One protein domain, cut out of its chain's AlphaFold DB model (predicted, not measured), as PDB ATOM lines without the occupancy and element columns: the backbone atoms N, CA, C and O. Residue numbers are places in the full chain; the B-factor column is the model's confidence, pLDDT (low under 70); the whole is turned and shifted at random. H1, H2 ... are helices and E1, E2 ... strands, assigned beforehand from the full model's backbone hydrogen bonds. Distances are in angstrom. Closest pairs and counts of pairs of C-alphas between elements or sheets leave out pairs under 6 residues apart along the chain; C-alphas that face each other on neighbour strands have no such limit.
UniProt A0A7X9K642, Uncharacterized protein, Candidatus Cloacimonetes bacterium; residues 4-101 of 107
ATOM      1  N   LYS A   4     -17.764  22.183  23.772       79.19
ATOM      2  CA  LYS A   4     -18.842  21.457  24.441       79.19
ATOM      3  C   LYS A   4     -18.551  21.434  25.926       79.19
ATOM      4  O   LYS A   4     -17.381  21.342  26.304       79.19
ATOM      5  N   ALA A   5     -19.582  21.492  26.757       81.25
ATOM      6  CA  ALA A   5     -19.417  21.220  28.172       81.25
ATOM      7  C   ALA A   5     -20.327  20.094  28.626       81.25
ATOM      8  O   ALA A   5     -21.435  19.933  28.126       81.25
ATOM      9  N   TYR A   6     -19.839  19.336  29.596       84.88
ATOM     10  CA  TYR A   6     -20.556  18.242  30.218       84.88
ATOM     11  C   TYR A   6     -20.627  18.510  31.710       84.88
ATOM     12  O   TYR A   6     -19.606  18.779  32.349       84.88
ATOM     13  N   ARG A   7     -21.825  18.425  32.272       85.62
ATOM     14  CA  ARG A   7     -22.020  18.358  33.711       85.62
ATOM     15  C   ARG A   7     -21.735  16.932  34.141       85.62
ATOM     16  O   ARG A   7     -22.294  16.000  33.577       85.62
ATOM     17  N   VAL A   8     -20.865  16.761  35.125       85.88
ATOM     18  CA  VAL A   8     -20.474  15.447  35.629       85.88
ATOM     19  C   VAL A   8     -20.739  15.402  37.118       85.88
ATOM     20  O   VAL A   8     -20.281  16.264  37.864       85.88
ATOM     21  N   ARG A   9     -21.470  14.385  37.555       86.44
ATOM     22  CA  ARG A   9     -21.701  14.103  38.966       86.44
ATOM     23  C   ARG A   9     -20.965  12.829  39.329       86.44
ATOM     24  O   ARG A   9     -21.134  11.810  38.669       86.44
ATOM     25  N   VAL A  10     -20.167  12.902  40.386       85.12
ATOM     26  CA  VAL A  10     -19.449  11.758  40.946       85.12
ATOM     27  C   VAL A  10     -19.962  11.523  42.356       85.12
ATOM     28  O   VAL A  10     -19.912  12.418  43.201       85.12
ATOM     29  N   LYS A  11     -20.461  10.319  42.619       85.00
ATOM     30  CA  LYS A  11     -20.893   9.878  43.943       85.00
ATOM     31  C   LYS A  11     -19.902   8.856  44.488       85.00
ATOM     32  O   LYS A  11     -19.629   7.840  43.852       85.00
ATOM     33  N   VAL A  12     -19.398   9.120  45.690       81.88
ATOM     34  CA  VAL A  12     -18.558   8.198  46.464       81.88
ATOM     35  C   VAL A  12     -19.203   8.048  47.836       81.88
ATOM     36  O   VAL A  12     -19.268   9.010  48.601       81.88
ATOM     37  N   ASP A  13     -19.730   6.860  48.130       81.69
ATOM     38  CA  ASP A  13     -20.547   6.588  49.318       81.69
ATOM     39  C   ASP A  13     -21.722   7.585  49.470       81.69
ATOM     40  O   ASP A  13     -22.636   7.613  48.642       81.69
ATOM     41  N   ALA A  14     -21.715   8.406  50.527       76.19
ATOM     42  CA  ALA A  14     -22.714   9.446  50.796       76.19
ATOM     43  C   ALA A  14     -22.298  10.845  50.297       76.19
ATOM     44  O   ALA A  14     -23.047  11.808  50.463       76.19
ATOM     45  N   CYS A  15     -21.109  10.971  49.705       72.31
ATOM     46  CA  CYS A  15     -20.547  12.232  49.239       72.31
ATOM     47  C   CYS A  15     -20.783  12.414  47.737       72.31
ATOM     48  O   CYS A  15     -20.644  11.471  46.957       72.31
ATOM     49  N   PHE A  16     -21.075  13.649  47.332       75.75
ATOM     50  CA  PHE A  16     -21.229  14.033  45.931       75.75
ATOM     51  C   PHE A  16     -20.216  15.115  45.566       75.75
ATOM     52  O   PHE A  16     -19.991  16.049  46.337       75.75
ATOM     53  N   ASP A  17     -19.639  14.996  44.377       76.19
ATOM     54  CA  ASP A  17     -18.815  16.019  43.747       76.19
ATOM     55  C   ASP A  17     -19.432  16.372  42.390       76.19
ATOM     56  O   ASP A  17     -19.770  15.485  41.604       76.19
ATOM     57  N   ASN A  18     -19.601  17.667  42.126       79.50
ATOM     58  CA  ASN A  18     -20.125  18.161  40.857       79.50
ATOM     59  C   ASN A  18     -18.987  18.823  40.079       79.50
ATOM     60  O   ASN A  18     -18.251  19.673  40.594       79.50
ATOM     61  N   LEU A  19     -18.842  18.425  38.823       80.75
ATOM     62  CA  LEU A  19     -17.793  18.873  37.929       80.75
ATOM     63  C   LEU A  19     -18.391  19.374  36.616       80.75
ATOM     64  O   LEU A  19     -19.481  18.980  36.202       80.75
ATOM     65  N   VAL A  20     -17.633  20.232  35.947       82.00
ATOM     66  CA  VAL A  20     -17.872  20.641  34.566       82.00
ATOM     67  C   VAL A  20     -16.669  20.221  33.743       82.00
ATOM     68  O   VAL A  20     -15.536  20.577  34.065       82.00
ATOM     69  N   VAL A  21     -16.903  19.480  32.670       83.44
ATOM     70  CA  VAL A  21     -15.872  19.092  31.709       83.44
ATOM     71  C   VAL A  21     -16.050  19.941  30.477       83.44
ATOM     72  O   VAL A  21     -17.070  19.836  29.810       83.44
ATOM     73  N   VAL A  22     -15.069  20.780  30.166       81.38
ATOM     74  CA  VAL A  22     -15.061  21.556  28.924       81.38
ATOM     75  C   VAL A  22     -14.180  20.831  27.922       81.38
ATOM     76  O   VAL A  22     -12.985  20.652  28.157       81.38
ATOM     77  N   VAL A  23     -14.777  20.431  26.803       78.81
ATOM     78  CA  VAL A  23     -14.090  19.814  25.672       78.81
ATOM     79  C   VAL A  23     -13.900  20.872  24.595       78.81
ATOM     80  O   VAL A  23     -14.851  21.346  23.967       78.81
ATOM     81  N   ASN A  24     -12.650  21.262  24.392       75.75
ATOM     82  CA  ASN A  24     -12.252  22.192  23.352       75.75
ATOM     83  C   ASN A  24     -12.009  21.420  22.052       75.75
ATOM     84  O   ASN A  24     -11.076  20.618  21.952       75.75
ATOM     85  N   GLN A  25     -12.853  21.677  21.050       66.38
ATOM     86  CA  GLN A  25     -12.784  21.011  19.748       66.38
ATOM     87  C   GLN A  25     -11.802  21.658  18.770       66.38
ATOM     88  O   GLN A  25     -11.760  21.284  17.597       66.38
ATOM     89  N   ASN A  26     -10.994  22.624  19.218       61.94
ATOM     90  CA  ASN A  26      -9.877  23.110  18.418       61.94
ATOM     91  C   ASN A  26      -8.866  21.968  18.268       61.94
ATOM     92  O   ASN A  26      -8.022  21.746  19.131       61.94
ATOM     93  N   ALA A  27      -9.000  21.219  17.177       54.03
ATOM     94  CA  ALA A  27      -8.251  20.005  16.934       54.03
ATOM     95  C   ALA A  27      -6.745  20.292  16.917       54.03
ATOM     96  O   ALA A  27      -6.192  20.755  15.915       54.03
ATOM     97  N   ILE A  28      -6.049  19.980  18.010       51.62
ATOM     98  CA  ILE A  28      -4.590  19.949  17.998       51.62
ATOM     99  C   ILE A  28      -4.224  18.742  17.128       51.62
ATOM    100  O   ILE A  28      -4.455  17.591  17.493       51.62
ATOM    101  N   LYS A  29      -3.719  19.009  15.917       54.41
ATOM    102  CA  LYS A  29      -3.355  17.990  14.911       54.41
ATOM    103  C   LYS A  29      -4.516  17.080  14.446       54.41
ATOM    104  O   LYS A  29      -4.308  15.889  14.222       54.41
ATOM    105  N   ALA A  30      -5.727  17.623  14.275       56.91
ATOM    106  CA  ALA A  30      -6.867  16.955  13.609       56.91
ATOM    107  C   ALA A  30      -7.384  15.629  14.231       56.91
ATOM    108  O   ALA A  30      -8.258  14.983  13.647       56.91
ATOM    109  N   SER A  31      -6.866  15.217  15.395       64.06
ATOM    110  CA  SER A  31      -7.187  13.912  16.006       64.06
ATOM    111  C   SER A  31      -7.513  13.993  17.498       64.06
ATOM    112  O   SER A  31      -8.271  13.168  17.984       64.06
ATOM    113  N   TYR A  32      -7.022  15.009  18.212       66.12
ATOM    114  CA  TYR A  32      -7.185  15.106  19.663       66.12
ATOM    115  C   TYR A  32      -7.966  16.354  20.067       66.12
ATOM    116  O   TYR A  32      -7.788  17.433  19.493       66.12
ATOM    117  N   HIS A  33      -8.815  16.177  21.072       74.81
ATOM    118  CA  HIS A  33      -9.596  17.205  21.740       74.81
ATOM    119  C   HIS A  33      -9.012  17.428  23.131       74.81
ATOM    120  O   HIS A  33      -8.628  16.478  23.809       74.81
ATOM    121  N   GLU A  34      -8.922  18.681  23.557       80.38
ATOM    122  CA  GLU A  34      -8.484  19.002  24.915       80.38
ATOM    123  C   GLU A  34      -9.690  18.915  25.854       80.38
ATOM    124  O   GLU A  34     -10.700  19.582  25.616       80.38
ATOM    125  N   ALA A  35      -9.590  18.105  26.910       81.56
ATOM    126  CA  ALA A  35     -10.609  17.989  27.943       81.56
ATOM    127  C   ALA A  35     -10.090  18.573  29.259       81.56
ATOM    128  O   ALA A  35      -9.104  18.110  29.839       81.56
ATOM    129  N   VAL A  36     -10.782  19.600  29.754       81.81
ATOM    130  CA  VAL A  36     -10.447  20.252  31.020       81.81
ATOM    131  C   VAL A  36     -11.570  20.033  32.016       81.81
ATOM    132  O   VAL A  36     -12.694  20.490  31.815       81.81
ATOM    133  N   PHE A  37     -11.242  19.355  33.111       82.38
ATOM    134  CA  PHE A  37     -12.169  19.070  34.196       82.38
ATOM    135  C   PHE A  37     -12.053  20.165  35.249       82.38
ATOM    136  O   PHE A  37     -10.985  20.401  35.824       82.38
ATOM    137  N   TYR A  38     -13.169  20.821  35.522       79.94
ATOM    138  CA  TYR A  38     -13.301  21.826  36.556       79.94
ATOM    139  C   TYR A  38     -14.175  21.284  37.675       79.94
ATOM    140  O   TYR A  38     -15.285  20.815  37.444       79.94
ATOM    141  N   ARG A  39     -13.686  21.375  38.905       72.62
ATOM    142  CA  ARG A  39     -14.466  21.102  40.105       72.62
ATOM    143  C   ARG A  39     -15.222  22.361  40.511       72.62
ATOM    144  O   ARG A  39     -14.606  23.427  40.636       72.62
ATOM    145  N   LEU A  40     -16.523  22.227  40.751       71.31
ATOM    146  CA  LEU A  40     -17.343  23.293  41.315       71.31
ATOM    147  C   LEU A  40     -17.067  23.388  42.817       71.31
ATOM    148  O   LEU A  40     -17.226  22.422  43.557       71.31
ATOM    149  N   VAL A  41     -16.598  24.551  43.269       61.19
ATOM    150  CA  VAL A  41     -16.208  24.763  44.676       61.19
ATOM    151  C   VAL A  41     -17.391  25.208  45.543       61.19
ATOM    152  O   VAL A  41     -17.318  25.114  46.765       61.19
ATOM    153  N   PHE A  42     -18.487  25.665  44.930       57.38
ATOM    154  CA  PHE A  42     -19.686  26.127  45.629       57.38
ATOM    155  C   PHE A  42     -20.918  25.292  45.293       57.38
ATOM    156  O   PHE A  42     -21.121  24.880  44.152       57.38
ATOM    157  N   SER A  43     -21.768  25.108  46.305       49.47
ATOM    158  CA  SER A  43     -23.103  24.522  46.210       49.47
ATOM    159  C   SER A  43     -24.070  25.510  45.553       49.47
ATOM    160  O   SER A  43     -24.921  26.104  46.219       49.47
ATOM    161  N   ILE A  44     -23.920  25.746  44.254       50.28
ATOM    162  CA  ILE A  44     -25.038  26.284  43.482       50.28
ATOM    163  C   ILE A  44     -26.025  25.116  43.351       50.28
ATOM    164  O   ILE A  44     -25.599  24.044  42.916       50.28
ATOM    165  N   PRO A  45     -27.286  25.252  43.799       46.94
ATOM    166  CA  PRO A  45     -28.287  24.217  43.575       46.94
ATOM    167  C   PRO A  45     -28.328  23.899  42.076       46.94
ATOM    168  O   PRO A  45     -28.295  24.813  41.251       46.94
ATOM    169  N   ASP A  46     -28.321  22.603  41.759       51.00
ATOM    170  CA  ASP A  46     -28.073  21.998  40.440       51.00
ATOM    171  C   ASP A  46     -28.755  22.672  39.234       51.00
ATOM    172  O   ASP A  46     -28.273  22.553  38.109       51.00
ATOM    173  N   ASP A  47     -29.854  23.388  39.432       47.94
ATOM    174  CA  ASP A  47     -30.710  23.874  38.349       47.94
ATOM    175  C   ASP A  47     -30.230  25.176  37.681       47.94
ATOM    176  O   ASP A  47     -30.792  25.583  36.671       47.94
ATOM    177  N   GLY A  48     -29.194  25.839  38.211       50.78
ATOM    178  CA  GLY A  48     -28.789  27.181  37.754       50.78
ATOM    179  C   GLY A  48     -27.482  27.275  36.962       50.78
ATOM    180  O   GLY A  48     -27.061  28.384  36.636       50.78
ATOM    181  N   LEU A  49     -26.780  26.164  36.709       54.06
ATOM    182  CA  LEU A  49     -25.459  26.226  36.078       54.06
ATOM    183  C   LEU A  49     -25.576  26.264  34.546       54.06
ATOM    184  O   LEU A  49     -25.627  25.208  33.912       54.06
ATOM    185  N   SER A  50     -25.587  27.466  33.965       54.69
ATOM    186  CA  SER A  50     -25.388  27.703  32.530       54.69
ATOM    187  C   SER A  50     -23.955  28.170  32.242       54.69
ATOM    188  O   SER A  50     -23.270  28.724  33.108       54.69
ATOM    189  N   ILE A  51     -23.451  27.895  31.033       53.25
ATOM    190  CA  ILE A  51     -22.161  28.436  30.583       53.25
ATOM    191  C   ILE A  51     -22.405  29.899  30.197       53.25
ATOM    192  O   ILE A  51     -23.160  30.148  29.259       53.25
ATOM    193  N   PRO A  52     -21.780  30.883  30.862       51.56
ATOM    194  CA  PRO A  52     -22.012  32.276  30.520       51.56
ATOM    195  C   PRO A  52     -21.471  32.581  29.117       51.56
ATOM    196  O   PRO A  52     -20.301  32.335  28.818       51.56
ATOM    197  N   SER A  53     -22.306  33.196  28.278       50.09
ATOM    198  CA  SER A  53     -21.976  33.610  26.903       50.09
ATOM    199  C   SER A  53     -20.890  34.700  26.821       50.09
ATOM    200  O   SER A  53     -20.349  34.981  25.752       50.09
ATOM    201  N   SER A  54     -20.527  35.313  27.953       42.78
ATOM    202  CA  SER A  54     -19.574  36.422  28.050       42.78
ATOM    203  C   SER A  54     -18.677  36.302  29.286       42.78
ATOM    204  O   SER A  54     -19.123  35.883  30.354       42.78
ATOM    205  N   ARG A  55     -17.399  36.694  29.132       46.00
ATOM    206  CA  ARG A  55     -16.301  36.627  30.121       46.00
ATOM    207  C   ARG A  55     -16.654  37.320  31.445       46.00
ATOM    208  O   ARG A  55     -16.220  38.439  31.707       46.00
ATOM    209  N   THR A  56     -17.368  36.633  32.322       44.75
ATOM    210  CA  THR A  56     -17.602  37.067  33.699       44.75
ATOM    211  C   THR A  56     -16.553  36.416  34.593       44.75
ATOM    212  O   THR A  56     -16.469  35.195  34.714       44.75
ATOM    213  N   ALA A  57     -15.684  37.239  35.181       43.84
ATOM    214  CA  ALA A  57     -14.582  36.802  36.043       43.84
ATOM    215  C   ALA A  57     -15.050  35.919  37.221       43.84
ATOM    216  O   ALA A  57     -14.322  35.026  37.643       43.84
ATOM    217  N   THR A  58     -16.297  36.092  37.662       46.19
ATOM    218  CA  THR A  58     -16.965  35.309  38.710       46.19
ATOM    219  C   THR A  58     -17.131  33.822  38.375       46.19
ATOM    220  O   THR A  58     -17.033  32.993  39.274       46.19
ATOM    221  N   PHE A  59     -17.284  33.443  37.100       49.00
ATOM    222  CA  PHE A  59     -17.373  32.029  36.695       49.00
ATOM    223  C   PHE A  59     -16.035  31.289  36.879       49.00
ATOM    224  O   PHE A  59     -16.000  30.110  37.223       49.00
ATOM    225  N   LYS A  60     -14.905  31.996  36.728       46.88
ATOM    226  CA  LYS A  60     -13.563  31.437  36.968       46.88
ATOM    227  C   LYS A  60     -13.231  31.288  38.454       46.88
ATOM    228  O   LYS A  60     -12.439  30.420  38.798       46.88
ATOM    229  N   GLU A  61     -13.815  32.103  39.331       49.44
ATOM    230  CA  GLU A  61     -13.599  32.010  40.785       49.44
ATOM    231  C   GLU A  61     -14.322  30.804  41.413       49.44
ATOM    232  O   GLU A  61     -13.912  30.307  42.463       49.44
ATOM    233  N   GLN A  62     -15.359  30.293  40.741       55.66
ATOM    234  CA  GLN A  62     -16.182  29.161  41.187       55.66
ATOM    235  C   GLN A  62     -15.698  27.799  40.659       55.66
ATOM    236  O   GLN A  62     -16.097  26.754  41.181       55.66
ATOM    237  N   LEU A  63     -14.809  27.810  39.660       62.38
ATOM    238  CA  LEU A  63     -14.270  26.630  38.992       62.38
ATOM    239  C   LEU A  63     -12.786  26.461  39.308       62.38
ATOM    240  O   LEU A  63     -11.955  27.304  38.972       62.38
ATOM    241  N   ARG A  64     -12.417  25.329  39.905       68.38
ATOM    242  CA  ARG A  64     -11.006  24.954  40.074       68.38
ATOM    243  C   ARG A  64     -10.648  23.836  39.118       68.38
ATOM    244  O   ARG A  64     -11.315  22.811  39.108       68.38
ATOM    245  N   ILE A  65      -9.564  24.004  38.363       66.25
ATOM    246  CA  ILE A  65      -9.040  22.927  37.514       66.25
ATOM    247  C   ILE A  65      -8.704  21.730  38.403       66.25
ATOM    248  O   ILE A  65      -7.863  21.817  39.307       66.25
ATOM    249  N   LEU A  66      -9.333  20.597  38.113       75.19
ATOM    250  CA  LEU A  66      -8.974  19.318  38.688       75.19
ATOM    251  C   LEU A  66      -7.703  18.837  37.983       75.19
ATOM    252  O   LEU A  66      -7.754  18.122  36.990       75.19
ATOM    253  N   LYS A  67      -6.537  19.259  38.491       66.44
ATOM    254  CA  LYS A  67      -5.225  19.016  37.853       66.44
ATOM    255  C   LYS A  67      -4.957  17.551  37.487       66.44
ATOM    256  O   LYS A  67      -4.201  17.302  36.561       66.44
ATOM    257  N   LYS A  68      -5.552  16.598  38.211       70.88
ATOM    258  CA  LYS A  68      -5.401  15.155  37.964       70.88
ATOM    259  C   LYS A  68      -6.238  14.625  36.790       70.88
ATOM    260  O   LYS A  68      -6.022  13.497  36.374       70.88
ATOM    261  N   ALA A  69      -7.179  15.417  36.283       72.31
ATOM    262  CA  ALA A  69      -8.118  15.019  35.239       72.31
ATOM    263  C   ALA A  69      -7.964  15.829  33.938       72.31
ATOM    264  O   ALA A  69      -8.693  15.582  32.992       72.31
ATOM    265  N   TYR A  70      -7.024  16.778  33.864       77.19
ATOM    266  CA  TYR A  70      -6.696  17.475  32.615       77.19
ATOM    267  C   TYR A  70      -5.940  16.552  31.660       77.19
ATOM    268  O   TYR A  70      -4.914  16.000  32.067       77.19
ATOM    269  N   ASP A  71      -6.418  16.408  30.421       79.88
ATOM    270  CA  ASP A  71      -5.854  15.445  29.474       79.88
ATOM    271  C   ASP A  71      -6.378  15.667  28.030       79.88
ATOM    272  O   ASP A  71      -7.272  16.486  27.784       79.88
ATOM    273  N   PHE A  72      -5.793  14.962  27.058       80.56
ATOM    274  CA  PHE A  72      -6.197  14.985  25.652       80.56
ATOM    275  C   PHE A  72      -6.903  13.683  25.271       80.56
ATOM    276  O   PHE A  72      -6.419  12.589  25.544       80.56
ATOM    277  N   ILE A  73      -8.027  13.805  24.573       80.88
ATOM    278  CA  ILE A  73      -8.897  12.693  24.191       80.88
ATOM    279  C   ILE A  73      -8.958  12.563  22.666       80.88
ATOM    280  O   ILE A  73      -9.193  13.540  21.952       80.88
ATOM    281  N   ASP A  74      -8.798  11.337  22.165       80.31
ATOM    282  CA  ASP A  74      -9.111  10.983  20.777       80.31
ATOM    283  C   ASP A  74     -10.581  10.545  20.658       80.31
ATOM    284  O   ASP A  74     -10.944   9.415  20.988       80.31
ATOM    285  N   LEU A  75     -11.430  11.446  20.155       72.69
ATOM    286  CA  LEU A  75     -12.863  11.192  19.945       72.69
ATOM    287  C   LEU A  75     -13.173  10.171  18.846       72.69
ATOM    288  O   LEU A  75     -14.325   9.770  18.703       72.69
ATOM    289  N   LYS A  76     -12.186   9.761  18.041       75.06
ATOM    290  CA  LYS A  76     -12.373   8.687  17.054       75.06
ATOM    291  C   LYS A  76     -12.212   7.307  17.683       75.06
ATOM    292  O   LYS A  76     -12.725   6.339  17.130       75.06
ATOM    293  N   ALA A  77     -11.487   7.217  18.797       76.56
ATOM    294  CA  ALA A  77     -11.183   5.960  19.472       76.56
ATOM    295  C   ALA A  77     -12.200   5.605  20.568       76.56
ATOM    296  O   ALA A  77     -12.414   4.426  20.837       76.56
ATOM    297  N   GLN A  78     -12.820   6.607  21.194       81.00
ATOM    298  CA  GLN A  78     -13.761   6.427  22.303       81.00
ATOM    299  C   GLN A  78     -14.785   7.566  22.359       81.00
ATOM    300  O   GLN A  78     -14.513   8.677  21.894       81.00
ATOM    301  N   SER A  79     -15.949   7.303  22.957       86.00
ATOM    302  CA  SER A  79     -16.945   8.346  23.207       86.00
ATOM    303  C   SER A  79     -16.498   9.289  24.339       86.00
ATOM    304  O   SER A  79     -15.649   8.940  25.164       86.00
ATOM    305  N   ILE A  80     -17.066  10.501  24.385       83.81
ATOM    306  CA  ILE A  80     -16.775  11.472  25.458       83.81
ATOM    307  C   ILE A  80     -17.260  10.945  26.807       83.81
ATOM    308  O   ILE A  80     -16.534  11.059  27.791       83.81
ATOM    309  N   ASP A  81     -18.452  10.351  26.851       86.38
ATOM    310  CA  ASP A  81     -19.045   9.842  28.088       86.38
ATOM    311  C   ASP A  81     -18.237   8.676  28.669       86.38
ATOM    312  O   ASP A  81     -17.948   8.658  29.871       86.38
ATOM    313  N   ASP A  82     -17.780   7.750  27.818       88.81
ATOM    314  CA  ASP A  82     -16.908   6.647  28.244       88.81
ATOM    315  C   ASP A  82     -15.584   7.181  28.795       88.81
ATOM    316  O   ASP A  82     -15.099   6.728  29.835       88.81
ATOM    317  N   TYR A  83     -15.011   8.188  28.131       89.25
ATOM    318  CA  TYR A  83     -13.774   8.807  28.581       89.25
ATOM    319  C   TYR A  83     -13.926   9.533  29.917       89.25
ATOM    320  O   TYR A  83     -13.101   9.344  30.812       89.25
ATOM    321  N   ILE A  84     -14.978  10.345  30.073       88.69
ATOM    322  CA  ILE A  84     -15.294  11.025  31.332       88.69
ATOM    323  C   ILE A  84     -15.414   9.988  32.448       88.69
ATOM    324  O   ILE A  84     -14.798  10.150  33.502       88.69
ATOM    325  N   THR A  85     -16.145   8.902  32.198       91.06
ATOM    326  CA  THR A  85     -16.338   7.821  33.168       91.06
ATOM    327  C   THR A  85     -15.008   7.175  33.547       91.06
ATOM    328  O   THR A  85     -14.683   7.092  34.731       91.06
ATOM    329  N   SER A  86     -14.195   6.781  32.561       90.81
ATOM    330  CA  SER A  86     -12.871   6.193  32.793       90.81
ATOM    331  C   SER A  86     -11.981   7.128  33.614       90.81
ATOM    332  O   SER A  86     -11.401   6.718  34.621       90.81
ATOM    333  N   LYS A  87     -11.926   8.414  33.250       89.88
ATOM    334  CA  LYS A  87     -11.083   9.401  33.933       89.88
ATOM    335  C   LYS A  87     -11.538   9.669  35.362       89.88
ATOM    336  O   LYS A  87     -10.710   9.842  36.253       89.88
ATOM    337  N   MET A  88     -12.845   9.705  35.612       89.31
ATOM    338  CA  MET A  88     -13.362   9.882  36.969       89.31
ATOM    339  C   MET A  88     -13.107   8.652  37.839       89.31
ATOM    340  O   MET A  88     -12.740   8.827  39.000       89.31
ATOM    341  N   LYS A  89     -13.160   7.435  37.287       89.94
ATOM    342  CA  LYS A  89     -12.745   6.226  38.016       89.94
ATOM    343  C   LYS A  89     -11.254   6.219  38.353       89.94
ATOM    344  O   LYS A  89     -10.904   5.863  39.472       89.94
ATOM    345  N   GLU A  90     -10.384   6.709  37.466       88.38
ATOM    346  CA  GLU A  90      -8.955   6.895  37.784       88.38
ATOM    347  C   GLU A  90      -8.735   7.832  38.986       88.38
ATOM    348  O   GLU A  90      -7.828   7.620  39.792       88.38
ATOM    349  N   VAL A  91      -9.546   8.890  39.112       85.69
ATOM    350  CA  VAL A  91      -9.372   9.920  40.152       85.69
ATOM    351  C   VAL A  91     -10.053   9.555  41.473       85.69
ATOM    352  O   VAL A  91      -9.471   9.790  42.534       85.69
ATOM    353  N   TYR A  92     -11.276   9.026  41.415       84.12
ATOM    354  CA  TYR A  92     -12.143   8.776  42.573       84.12
ATOM    355  C   TYR A  92     -12.248   7.288  42.953       84.12
ATOM    356  O   TYR A  92     -12.768   6.973  44.022       84.12
ATOM    357  N   GLY A  93     -11.716   6.383  42.126       86.69
ATOM    358  CA  GLY A  93     -11.740   4.932  42.318       86.69
ATOM    359  C   GLY A  93     -12.905   4.236  41.606       86.69
ATOM    360  O   GLY A  93     -13.938   4.842  41.314       86.69
ATOM    361  N   ASP A  94     -12.759   2.931  41.366       90.25
ATOM    362  CA  ASP A  94     -13.714   2.121  40.587       90.25
ATOM    363  C   ASP A  94     -15.104   1.982  41.223       90.25
ATOM    364  O   ASP A  94     -16.077   1.706  40.521       90.25
ATOM    365  N   ASN A  95     -15.203   2.202  42.537       88.69
ATOM    366  CA  ASN A  95     -16.458   2.152  43.294       88.69
ATOM    367  C   ASN A  95     -17.303   3.431  43.155       88.69
ATOM    368  O   ASN A  95     -18.372   3.518  43.757       88.69
ATOM    369  N   SER A  96     -16.819   4.437  42.421       88.00
ATOM    370  CA  SER A  96     -17.567   5.671  42.188       88.00
ATOM    371  C   SER A  96     -18.695   5.462  41.175       88.00
ATOM    372  O   SER A  96     -18.530   4.789  40.155       88.00
ATOM    373  N   ASP A  97     -19.847   6.064  41.466       90.50
ATOM    374  CA  ASP A  97     -20.976   6.150  40.541       90.50
ATOM    375  C   ASP A  97     -20.911   7.501  39.817       90.50
ATOM    376  O   ASP A  97     -20.803   8.553  40.457       90.50
ATOM    377  N   ILE A  98     -20.879   7.469  38.485       90.94
ATOM    378  CA  ILE A  98     -20.555   8.619  37.635       90.94
ATOM    379  C   ILE A  98     -21.667   8.799  36.611       90.94
ATOM    380  O   ILE A  98     -21.980   7.876  35.862       90.94
ATOM    381  N   SER A  99     -22.213  10.011  36.534       90.19
ATOM    382  CA  SER A  99     -23.143  10.406  35.476       90.19
ATOM    383  C   SER A  99     -22.657  11.671  34.776       90.19
ATOM    384  O   SER A  99     -22.234  12.618  35.444       90.19
ATOM    385  N   SER A 100     -22.754  11.711  33.447       87.75
ATOM    386  CA  SER A 100     -22.447  12.879  32.617       87.75
ATOM    387  C   SER A 100     -23.654  13.300  31.779       87.75
ATOM    388  O   SER A 100     -24.420  12.459  31.316       87.75
ATOM    389  N   GLU A 101     -23.824  14.606  31.584       86.88
ATOM    390  CA  GLU A 101     -24.863  15.189  30.730       86.88
ATOM    391  C   GLU A 101     -24.286  16.369  29.938       86.88
ATOM    392  O   GLU A 101     -23.623  17.237  30.511       86.88
TER     393      GLU A 101
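Overview. This is residues 4 to 101 of the 107 residues of an uncharacterized protein of Candidatus Cloacimonetes bacterium (UniProt A0A7X9K642). A strongly twisted antiparallel sheet curls round one helix, H2; its long strands E1, E2 and E3 form a meander, each the antiparallel neighbour of the one before. Beyond E3, a long link and the small helix H1 make a loose arm, of which residues 52 to 58 stick out. The printed part has 98 residues, with E1 E2 E3 H1 E4 E5 H2 E6 along the chain, class mixed. The branched sheet pairs E1 with E2 and E6, and E3 with E2, E4 and E5. The whole is compact, radius of gyration of the C-alphas 13.6 A, spanning 37 by 37 by 22 A.

Along the chain. E1, residues 4 to 12, begins at C-alpha 4 (-18.842, 21.457, 24.441) and is 25.7 A long. E2, residues 15 to 28, is 35.9 A long and bends by 65 degrees at residue 25. E3 is residues 32 to 40, 25.3 A. H1 is residues 57 to 62, E4 63 to 65 and E5 71 to 73. H2, residues 80 to 92, is 17.9 A long. E6, residues 97 to 101, ends at C-alpha 101 (-24.863, 15.189, 30.730).

Arrangement. Hairpin E1 and E2 has N 6 and O 21 at 2.8 A; hairpin E2 and E3 has N 22 and O 36 at 2.9 A. On the other side of E1 from E2, E6 has N 9 and O 99 at 2.9 A. On the other side of E3 from E2 are E4, N 39 and O 64 at 2.8 A, and E5, N 33 and O 73 at 2.8 A. H2 is on the sheet; its closest C-alphas with E6 are those of Thr 85 and Ile 98, 6.2 A. H1 only grazes the sheet with residues 59 to 62. In H1 and H2 every O i to N i+4 pair is within hydrogen-bond range.

Size, cuts and confidence. The C-alphas of Ala 14 and Lys 29 are the two farthest apart, 41.7 A. The printed part has no cut; the link E3 to H1 is long. Mean pLDDT of the printed part is 72.7, under 70 at residues 25 to 32, 41 to 65 and 67.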